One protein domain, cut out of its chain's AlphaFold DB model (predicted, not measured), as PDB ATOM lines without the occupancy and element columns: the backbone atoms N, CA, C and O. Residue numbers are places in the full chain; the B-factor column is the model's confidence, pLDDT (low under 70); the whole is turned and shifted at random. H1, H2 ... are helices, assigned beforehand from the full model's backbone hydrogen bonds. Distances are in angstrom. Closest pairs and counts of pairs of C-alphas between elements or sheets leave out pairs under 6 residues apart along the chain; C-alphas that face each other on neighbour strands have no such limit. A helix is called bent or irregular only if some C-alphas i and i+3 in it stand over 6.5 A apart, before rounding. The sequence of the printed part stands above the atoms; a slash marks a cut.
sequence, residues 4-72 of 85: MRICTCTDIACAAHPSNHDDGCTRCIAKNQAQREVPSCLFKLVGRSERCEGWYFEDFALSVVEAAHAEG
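This is residues 4 to 72 of the 85 residues of an uncharacterized protein of bacterium D16-63 (UniProt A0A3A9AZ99). You are looking at an elongated string of three helices, with the longest, H3, at one end and a long looping stretch, residues 4 to 25, at the other. H2 and H3 lie side by side and run the same way, while H1 stands off from both of them, next to the loops of residues 4 to 25. The printed part has 69 residues, with three named helices in the order H1, H2, H3 along the chain and no named strand; the class is all helix, though under half of the residues, 30 of 69, are in named elements. The whole is only just compact, close to loose, with a radius of gyration of the C-alphas of 12.8 A, and the C-alphas span 40 by 24 by 16 A.

Start with H3, residues 57 to 70, and look for its one helix neighbour, H2, residues 40 to 46. H2 and H3 touch, with 5 pairs of C-alphas within 8 A. Their closest C-alphas are those of Val 46 and Val 64, 6.0 A apart. They run the same way at a shallow tilt of 24 degrees, and their centres are 10.8 A apart. Go back along the chain to H1, residues 26 to 34, which is apart from H2 and from H3. In the backbones of H1 and H3 you will find every O i to N i+4 pair within hydrogen-bond range; in H2 it is 1 of 3 such pairs, beside 3 of 4 O i to N i+3 pairs.

Find C-alpha 57 at (-22.936, -41.920, -41.380); from there H3 runs 20.1 A to C-alpha 70 at (-33.438, -58.060, -35.744). H2 runs 10.3 A from Ser 40 to Val 46. For H1, find C-alpha 26 at (-8.646, -45.423, -51.597); this helix ends at Ala 34, 12.2 A on. No helix is bent or irregular.

The two C-alphas farthest apart are those of His 21 and Gly 72, at 40.9 A, and the first and last printed C-alphas, of Met 4 and Gly 72, are 32.8 A apart. The printed part has no cut. The link from H1 to H2 is tight, with 5 residues, and the link from H2 to H3 is short, with 10. Residues 4 to 25 hold no named element, and their C-alphas lie 8 to 19 A from the mean of the C-alphas. In the B-factor column the mean pLDDT of the printed part is 88.0; look at residues 49 to 54 for the six values under 70.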
ATOM      1  N   MET A   4     -10.475 -55.862 -55.667       81.44
ATOM      2  CA  MET A   4     -11.599 -56.400 -56.428       81.44
ATOM      3  C   MET A   4     -12.376 -57.454 -55.626       81.44
ATOM      4  O   MET A   4     -13.586 -57.571 -55.774       81.44
ATOM      5  N   ARG A   5     -11.709 -58.192 -54.726       82.81
ATOM      6  CA  ARG A   5     -12.350 -59.248 -53.919       82.81
ATOM      7  C   ARG A   5     -13.247 -58.712 -52.809       82.81
ATOM      8  O   ARG A   5     -14.091 -59.453 -52.323       82.81
ATOM      9  N   ILE A   6     -13.046 -57.462 -52.387       84.81
ATOM     10  CA  ILE A   6     -13.832 -56.832 -51.313       84.81
ATOM     11  C   ILE A   6     -14.897 -55.871 -51.847       84.81
ATOM     12  O   ILE A   6     -15.887 -55.607 -51.167       84.81
ATOM     13  N   CYS A   7     -14.709 -55.327 -53.052       88.69
ATOM     14  CA  CYS A   7     -15.670 -54.415 -53.649       88.69
ATOM     15  C   CYS A   7     -16.924 -55.175 -54.091       88.69
ATOM     16  O   CYS A   7     -16.863 -56.078 -54.916       88.69
ATOM     17  N   THR A   8     -18.079 -54.760 -53.576       89.19
ATOM     18  CA  THR A   8     -19.393 -55.283 -53.981       89.19
ATOM     19  C   THR A   8     -20.193 -54.261 -54.794       89.19
ATOM     20  O   THR A   8     -21.390 -54.447 -55.018       89.19
ATOM     21  N   CYS A   9     -19.574 -53.147 -55.203       86.88
ATOM     22  CA  CYS A   9     -20.223 -52.120 -56.014       86.88
ATOM     23  C   CYS A   9     -20.515 -52.663 -57.420       86.88
ATOM     24  O   CYS A   9     -19.659 -53.288 -58.035       86.88
ATOM     25  N   THR A  10     -21.719 -52.412 -57.930       87.62
ATOM     26  CA  THR A  10     -22.119 -52.798 -59.294       87.62
ATOM     27  C   THR A  10     -21.930 -51.667 -60.304       87.62
ATOM     28  O   THR A  10     -22.045 -51.898 -61.505       87.62
ATOM     29  N   ASP A  11     -21.614 -50.453 -59.840       89.31
ATOM     30  CA  ASP A  11     -21.256 -49.318 -60.693       89.31
ATOM     31  C   ASP A  11     -19.788 -49.423 -61.133       89.31
ATOM     32  O   ASP A  11     -18.892 -48.743 -60.627       89.31
ATOM     33  N   ILE A  12     -19.550 -50.335 -62.076       91.12
ATOM     34  CA  ILE A  12     -18.226 -50.610 -62.647       91.12
ATOM     35  C   ILE A  12     -17.697 -49.463 -63.520       91.12
ATOM     36  O   ILE A  12     -16.511 -49.437 -63.834       91.12
ATOM     37  N   ALA A  13     -18.549 -48.507 -63.910       93.62
ATOM     38  CA  ALA A  13     -18.150 -47.332 -64.687       93.62
ATOM     39  C   ALA A  13     -17.581 -46.206 -63.803       93.62
ATOM     40  O   ALA A  13     -16.947 -45.278 -64.307       93.62
ATOM     41  N   CYS A  14     -17.778 -46.277 -62.484       92.12
ATOM     42  CA  CYS A  14     -17.272 -45.289 -61.539       92.12
ATOM     43  C   CYS A  14     -15.738 -45.174 -61.602       92.12
ATOM     44  O   CYS A  14     -15.012 -46.159 -61.464       92.12
ATOM     45  N   ALA A  15     -15.213 -43.950 -61.715       94.25
ATOM     46  CA  ALA A  15     -13.766 -43.687 -61.746       94.25
ATOM     47  C   ALA A  15     -13.025 -44.071 -60.445       94.25
ATOM     48  O   ALA A  15     -11.794 -44.104 -60.415       94.25
ATOM     49  N   ALA A  16     -13.772 -44.334 -59.369       94.38
ATOM     50  CA  ALA A  16     -13.269 -44.814 -58.086       94.38
ATOM     51  C   ALA A  16     -13.459 -46.332 -57.886       94.38
ATOM     52  O   ALA A  16     -13.209 -46.840 -56.790       94.38
ATOM     53  N   HIS A  17     -13.965 -47.046 -58.899       93.38
ATOM     54  CA  HIS A  17     -14.090 -48.498 -58.866       93.38
ATOM     55  C   HIS A  17     -12.697 -49.142 -59.014       93.38
ATOM     56  O   HIS A  17     -11.951 -48.749 -59.914       93.38
ATOM     57  N   PRO A  18     -12.344 -50.164 -58.209       92.94
ATOM     58  CA  PRO A  18     -11.004 -50.762 -58.208       92.94
ATOM     59  C   PRO A  18     -10.626 -51.501 -59.501       92.94
ATOM     60  O   PRO A  18      -9.475 -51.873 -59.663       92.94
ATOM     61  N   SER A  19     -11.560 -51.722 -60.433       92.75
ATOM     62  CA  SER A  19     -11.228 -52.224 -61.781       92.75
ATOM     63  C   SER A  19     -10.660 -51.147 -62.708       92.75
ATOM     64  O   SER A  19     -10.170 -51.474 -63.783       92.75
ATOM     65  N   ASN A  20     -10.781 -49.870 -62.332       94.62
ATOM     66  CA  ASN A  20     -10.477 -48.727 -63.192       94.62
ATOM     67  C   ASN A  20      -9.181 -48.009 -62.772       94.62
ATOM     68  O   ASN A  20      -8.841 -46.976 -63.351       94.62
ATOM     69  N   HIS A  21      -8.485 -48.515 -61.748       92.31
ATOM     70  CA  HIS A  21      -7.219 -47.992 -61.232       92.31
ATOM     71  C   HIS A  21      -6.568 -48.968 -60.234       92.31
ATOM     72  O   HIS A  21      -7.243 -49.825 -59.674       92.31
ATOM     73  N   ASP A  22      -5.295 -48.742 -59.897       92.62
ATOM     74  CA  ASP A  22      -4.535 -49.621 -58.991       92.62
ATOM     75  C   ASP A  22      -4.560 -49.188 -57.506       92.62
ATOM     76  O   ASP A  22      -4.044 -49.883 -56.636       92.62
ATOM     77  N   ASP A  23      -5.220 -48.070 -57.170       92.19
ATOM     78  CA  ASP A  23      -5.294 -47.533 -55.790       92.19
ATOM     79  C   ASP A  23      -6.269 -48.268 -54.835       92.19
ATOM     80  O   ASP A  23      -6.607 -47.766 -53.753       92.19
ATOM     81  N   GLY A  24      -6.789 -49.434 -55.225       90.75
ATOM     82  CA  GLY A  24      -7.725 -50.223 -54.420       90.75
ATOM     83  C   GLY A  24      -9.006 -49.470 -54.026       90.75
ATOM     84  O   GLY A  24      -9.682 -48.902 -54.872       90.75
ATOM     85  N   CYS A  25      -9.383 -49.456 -52.742       91.62
ATOM     86  CA  CYS A  25     -10.573 -48.718 -52.282       91.62
ATOM     87  C   CYS A  25     -10.306 -47.236 -51.961       91.62
ATOM     88  O   CYS A  25     -11.252 -46.518 -51.634       91.62
ATOM     89  N   THR A  26      -9.060 -46.760 -52.063       94.25
ATOM     90  CA  THR A  26      -8.646 -45.423 -51.597       94.25
ATOM     91  C   THR A  26      -9.499 -44.307 -52.197       94.25
ATOM     92  O   THR A  26      -9.999 -43.454 -51.467       94.25
ATOM     93  N   ARG A  27      -9.750 -44.342 -53.514       95.06
ATOM     94  CA  ARG A  27     -10.556 -43.318 -54.203       95.06
ATOM     95  C   ARG A  27     -12.020 -43.333 -53.774       95.06
ATOM     96  O   ARG A  27     -12.616 -42.276 -53.596       95.06
ATOM     97  N   CYS A  28     -12.597 -44.523 -53.596       93.94
ATOM     98  CA  CYS A  28     -13.983 -44.674 -53.163       93.94
ATOM     99  C   CYS A  28     -14.152 -44.150 -51.733       93.94
ATOM    100  O   CYS A  28     -15.050 -43.352 -51.472       93.94
ATOM    101  N   ILE A  29     -13.241 -44.521 -50.833       94.56
ATOM    102  CA  ILE A  29     -13.229 -44.039 -49.451       94.56
ATOM    103  C   ILE A  29     -13.081 -42.515 -49.413       94.56
ATOM    104  O   ILE A  29     -13.893 -41.856 -48.773       94.56
ATOM    105  N   ALA A  30     -12.120 -41.947 -50.147       95.69
ATOM    106  CA  ALA A  30     -11.914 -40.500 -50.200       95.69
ATOM    107  C   ALA A  30     -13.149 -39.747 -50.725       95.69
ATOM    108  O   ALA A  30     -13.552 -38.746 -50.134       95.69
ATOM    109  N   LYS A  31     -13.786 -40.253 -51.795       94.12
ATOM    110  CA  LYS A  31     -15.030 -39.692 -52.343       94.12
ATOM    111  C   LYS A  31     -16.139 -39.656 -51.287       94.12
ATOM    112  O   LYS A  31     -16.708 -38.596 -51.057       94.12
ATOM    113  N   ASN A  32     -16.424 -40.793 -50.650       94.25
ATOM    114  CA  ASN A  32     -17.512 -40.895 -49.675       94.25
ATOM    115  C   ASN A  32     -17.215 -40.040 -48.427       94.25
ATOM    116  O   ASN A  32     -18.071 -39.280 -47.987       94.25
ATOM    117  N   GLN A  33     -15.974 -40.049 -47.918       94.62
ATOM    118  CA  GLN A  33     -15.579 -39.212 -46.776       94.62
ATOM    119  C   GLN A  33     -15.787 -37.716 -47.037       94.62
ATOM    120  O   GLN A  33     -16.303 -37.013 -46.169       94.62
ATOM    121  N   ALA A  34     -15.444 -37.230 -48.235       94.50
ATOM    122  CA  ALA A  34     -15.655 -35.831 -48.610       94.50
ATOM    123  C   ALA A  34     -17.142 -35.422 -48.610       94.50
ATOM    124  O   ALA A  34     -17.452 -34.241 -48.471       94.50
ATOM    125  N   GLN A  35     -18.053 -36.389 -48.743       93.44
ATOM    126  CA  GLN A  35     -19.504 -36.188 -48.786       93.44
ATOM    127  C   GLN A  35     -20.198 -36.531 -47.458       93.44
ATOM    128  O   GLN A  35     -21.417 -36.415 -47.364       93.44
ATOM    129  N   ARG A  36     -19.431 -36.913 -46.423       94.06
ATOM    130  CA  ARG A  36     -19.939 -37.505 -45.171       94.06
ATOM    131  C   ARG A  36     -20.768 -38.778 -45.393       94.06
ATOM    132  O   ARG A  36     -21.691 -39.068 -44.637       94.06
ATOM    133  N   GLU A  37     -20.417 -39.526 -46.427       93.81
ATOM    134  CA  GLU A  37     -21.046 -40.785 -46.803       93.81
ATOM    135  C   GLU A  37     -20.201 -41.989 -46.357       93.81
ATOM    136  O   GLU A  37     -18.985 -41.906 -46.148       93.81
ATOM    137  N   VAL A  38     -20.857 -43.139 -46.253       92.81
ATOM    138  CA  VAL A  38     -20.282 -44.457 -46.012       92.81
ATOM    139  C   VAL A  38     -20.437 -45.284 -47.295       92.81
ATOM    140  O   VAL A  38     -21.539 -45.376 -47.837       92.81
ATOM    141  N   PRO A  39     -19.366 -45.932 -47.793       91.06
ATOM    142  CA  PRO A  39     -19.440 -46.741 -49.004       91.06
ATOM    143  C   PRO A  39     -20.545 -47.802 -48.957       91.06
ATOM    144  O   PRO A  39     -20.673 -48.552 -47.988       91.06
ATOM    145  N   SER A  40     -21.273 -47.952 -50.065       87.69
ATOM    146  CA  SER A  40     -22.379 -48.912 -50.189       87.69
ATOM    147  C   SER A  40     -21.981 -50.370 -49.931       87.69
ATOM    148  O   SER A  40     -22.814 -51.174 -49.515       87.69
ATOM    149  N   CYS A  41     -20.709 -50.732 -50.128       88.56
ATOM    150  CA  CYS A  41     -20.222 -52.070 -49.803       88.56
ATOM    151  C   CYS A  41     -20.302 -52.391 -48.303       88.56
ATOM    152  O   CYS A  41     -20.505 -53.555 -47.964       88.56
ATOM    153  N   LEU A  42     -20.206 -51.387 -47.424       90.62
ATOM    154  CA  LEU A  42     -20.361 -51.562 -45.978       90.62
ATOM    155  C   LEU A  42     -21.833 -51.702 -45.585       90.62
ATOM    156  O   LEU A  42     -22.166 -52.574 -44.790       90.62
ATOM    157  N   PHE A  43     -22.733 -50.929 -46.194       89.25
ATOM    158  CA  PHE A  43     -24.179 -51.077 -45.980       89.25
ATOM    159  C   PHE A  43     -24.702 -52.476 -46.338       89.25
ATOM    160  O   PHE A  43     -25.569 -53.020 -45.656       89.25
ATOM    161  N   LYS A  44     -24.129 -53.110 -47.366       86.94
ATOM    162  CA  LYS A  44     -24.484 -54.490 -47.727       86.94
ATOM    163  C   LYS A  44     -24.146 -55.505 -46.634       86.94
ATOM    164  O   LYS A  44     -24.829 -56.519 -46.536       86.94
ATOM    165  N   LEU A  45     -23.130 -55.243 -45.805       87.88
ATOM    166  CA  LEU A  45     -22.768 -56.125 -44.688       87.88
ATOM    167  C   LEU A  45     -23.802 -56.092 -43.558       87.88
ATOM    168  O   LEU A  45     -23.914 -57.066 -42.824       87.88
ATOM    169  N   VAL A  46     -24.575 -55.009 -43.442       87.81
ATOM    170  CA  VAL A  46     -25.659 -54.867 -42.455       87.81
ATOM    171  C   VAL A  46     -27.029 -55.222 -43.043       87.81
ATOM    172  O   VAL A  46     -28.062 -54.801 -42.537       87.81
ATOM    173  N   GLY A  47     -27.050 -55.983 -44.145       79.81
ATOM    174  CA  GLY A  47     -28.280 -56.487 -44.761       79.81
ATOM    175  C   GLY A  47     -29.052 -55.462 -45.596       79.81
ATOM    176  O   GLY A  47     -30.136 -55.776 -46.084       79.81
ATOM    177  N   ARG A  48     -28.510 -54.256 -45.818       73.75
ATOM    178  CA  ARG A  48     -29.132 -53.256 -46.693       73.75
ATOM    179  C   ARG A  48     -28.607 -53.365 -48.121       73.75
ATOM    180  O   ARG A  48     -27.493 -52.950 -48.436       73.75
ATOM    181  N   SER A  49     -29.431 -53.938 -48.995       62.84
ATOM    182  CA  SER A  49     -29.185 -54.023 -50.442       62.84
ATOM    183  C   SER A  49     -29.820 -52.883 -51.238       62.84
ATOM    184  O   SER A  49     -29.425 -52.654 -52.381       62.84
ATOM    185  N   GLU A  50     -30.788 -52.178 -50.651       58.06
ATOM    186  CA  GLU A  50     -31.564 -51.132 -51.315       58.06
ATOM    187  C   GLU A  50     -31.149 -49.737 -50.851       58.06
ATOM    188  O   GLU A  50     -30.597 -49.547 -49.767       58.06
ATOM    189  N   ARG A  51     -31.377 -48.761 -51.729       54.12
ATOM    190  CA  ARG A  51     -30.993 -47.363 -51.548       54.12
ATOM    191  C   ARG A  51     -31.768 -46.789 -50.355       54.12
ATOM    192  O   ARG A  51     -32.933 -46.442 -50.503       54.12
ATOM    193  N   CYS A  52     -31.128 -46.698 -49.190       56.50
ATOM    194  CA  CYS A  52     -31.580 -45.794 -48.135       56.50
ATOM    195  C   CYS A  52     -31.652 -44.372 -48.700       56.50
ATOM    196  O   CYS A  52     -30.905 -44.026 -49.622       56.50
ATOM    197  N   GLU A  53     -32.540 -43.542 -48.155       57.94
ATOM    198  CA  GLU A  53     -32.654 -42.133 -48.558       57.94
ATOM    199  C   GLU A  53     -31.368 -41.318 -48.296       57.94
ATOM    200  O   GLU A  53     -31.252 -40.190 -48.770       57.94
ATOM    201  N   GLY A  54     -30.345 -41.920 -47.685       65.69
ATOM    202  CA  GLY A  54     -28.970 -41.447 -47.721       65.69
ATOM    203  C   GLY A  54     -27.952 -42.578 -47.553       65.69
ATOM    204  O   GLY A  54     -28.258 -43.673 -47.078       65.69
ATOM    205  N   TRP A  55     -26.722 -42.309 -47.997       85.69
ATOM    206  CA  TRP A  55     -25.537 -43.120 -47.697       85.69
ATOM    207  C   TRP A  55     -24.740 -42.483 -46.549       85.69
ATOM    208  O   TRP A  55     -23.530 -42.666 -46.486       85.69
ATOM    209  N   TYR A  56     -25.365 -41.691 -45.673       92.38
ATOM    210  CA  TYR A  56     -24.656 -40.921 -44.650       92.38
ATOM    211  C   TYR A  56     -24.240 -41.788 -43.456       92.38
ATOM    212  O   TYR A  56     -24.690 -42.924 -43.280       92.38
ATOM    213  N   PHE A  57     -23.358 -41.249 -42.613       92.44
ATOM    214  CA  PHE A  57     -22.936 -41.920 -41.380       92.44
ATOM    215  C   PHE A  57     -24.120 -42.264 -40.469       92.44
ATOM    216  O   PHE A  57     -24.150 -43.346 -39.885       92.44
ATOM    217  N   GLU A  58     -25.089 -41.360 -40.366       91.00
ATOM    218  CA  GLU A  58     -26.289 -41.503 -39.551       91.00
ATOM    219  C   GLU A  58     -27.180 -42.647 -40.070       91.00
ATOM    220  O   GLU A  58     -27.624 -43.483 -39.281       91.00
ATOM    221  N   ASP A  59     -27.349 -42.755 -41.393       90.19
ATOM    222  CA  ASP A  59     -28.087 -43.856 -42.023       90.19
ATOM    223  C   ASP A  59     -27.396 -45.197 -41.769       90.19
ATOM    224  O   ASP A  59     -28.041 -46.198 -41.442       90.19
ATOM    225  N   PHE A  60     -26.065 -45.234 -41.883       91.88
ATOM    226  CA  PHE A  60     -25.290 -46.441 -41.609       91.88
ATOM    227  C   PHE A  60     -25.420 -46.869 -40.143       91.88
ATOM    228  O   PHE A  60     -25.680 -48.040 -39.867       91.88
ATOM    229  N   ALA A  61     -25.298 -45.928 -39.203       91.88
ATOM    230  CA  ALA A  61     -25.440 -46.201 -37.777       91.88
ATOM    231  C   ALA A  61     -26.831 -46.756 -37.439       91.88
ATOM    232  O   ALA A  61     -26.935 -47.767 -36.743       91.88
ATOM    233  N   LEU A  62     -27.892 -46.156 -37.989       90.56
ATOM    234  CA  LEU A  62     -29.254 -46.662 -37.820       90.56
ATOM    235  C   LEU A  62     -29.395 -48.084 -38.378       90.56
ATOM    236  O   LEU A  62     -29.944 -48.956 -37.711       90.56
ATOM    237  N   SER A  63     -28.820 -48.344 -39.556       89.88
ATOM    238  CA  SER A  63     -28.815 -49.675 -40.179       89.88
ATOM    239  C   SER A  63     -28.172 -50.741 -39.293       89.88
ATOM    240  O   SER A  63     -28.686 -51.851 -39.188       89.88
ATOM    241  N   VAL A  64     -27.055 -50.410 -38.639       91.38
ATOM    242  CA  VAL A  64     -26.368 -51.314 -37.706       91.38
ATOM    243  C   VAL A  64     -27.258 -51.639 -36.506       91.38
ATOM    244  O   VAL A  64     -27.352 -52.804 -36.117       91.38
ATOM    245  N   VAL A  65     -27.916 -50.628 -35.930       91.62
ATOM    246  CA  VAL A  65     -28.810 -50.804 -34.775       91.62
ATOM    247  C   VAL A  65     -30.011 -51.675 -35.142       91.62
ATOM    248  O   VAL A  65     -30.316 -52.634 -34.435       91.62
ATOM    249  N   GLU A  66     -30.659 -51.388 -36.271       89.69
ATOM    250  CA  GLU A  66     -31.804 -52.158 -36.764       89.69
ATOM    251  C   GLU A  66     -31.432 -53.620 -37.038       89.69
ATOM    252  O   GLU A  66     -32.142 -54.527 -36.599       89.69
ATOM    253  N   ALA A  67     -30.294 -53.862 -37.700       90.25
ATOM    254  CA  ALA A  67     -29.802 -55.211 -37.966       90.25
ATOM    255  C   ALA A  67     -29.498 -55.979 -36.668       90.25
ATOM    256  O   ALA A  67     -29.896 -57.133 -36.522       90.25
ATOM    257  N   ALA A  68     -28.854 -55.338 -35.689       91.75
ATOM    258  CA  ALA A  68     -28.562 -55.959 -34.398       91.75
ATOM    259  C   ALA A  68     -29.838 -56.349 -33.636       91.75
ATOM    260  O   ALA A  68     -29.935 -57.477 -33.150       91.75
ATOM    261  N   HIS A  69     -30.832 -55.459 -33.587       91.44
ATOM    262  CA  HIS A  69     -32.118 -55.753 -32.952       91.44
ATOM    263  C   HIS A  69     -32.866 -56.895 -33.650       91.44
ATOM    264  O   HIS A  69     -33.440 -57.744 -32.968       91.44
ATOM    265  N   ALA A  70     -32.835 -56.962 -34.986       89.69
ATOM    266  CA  ALA A  70     -33.438 -58.060 -35.744       89.69
ATOM    267  C   ALA A  70     -32.805 -59.428 -35.417       89.69
ATOM    268  O   ALA A  70     -33.477 -60.456 -35.484       89.69
ATOM    269  N   GLU A  71     -31.534 -59.439 -35.016       91.81
ATOM    270  CA  GLU A  71     -30.807 -60.628 -34.562       91.81
ATOM    271  C   GLU A  71     -30.920 -60.884 -33.045       91.81
ATOM    272  O   GLU A  71     -30.306 -61.820 -32.531       91.81
ATOM    273  N   GLY A  72     -31.680 -60.071 -32.303       93.38
ATOM    274  CA  GLY A  72     -31.805 -60.186 -30.845       93.38
ATOM    275  C   GLY A  72     -30.535 -59.799 -30.077       93.38
ATOM    276  O   GLY A  72     -30.344 -60.234 -28.941       93.38
TER     277      GLY A  72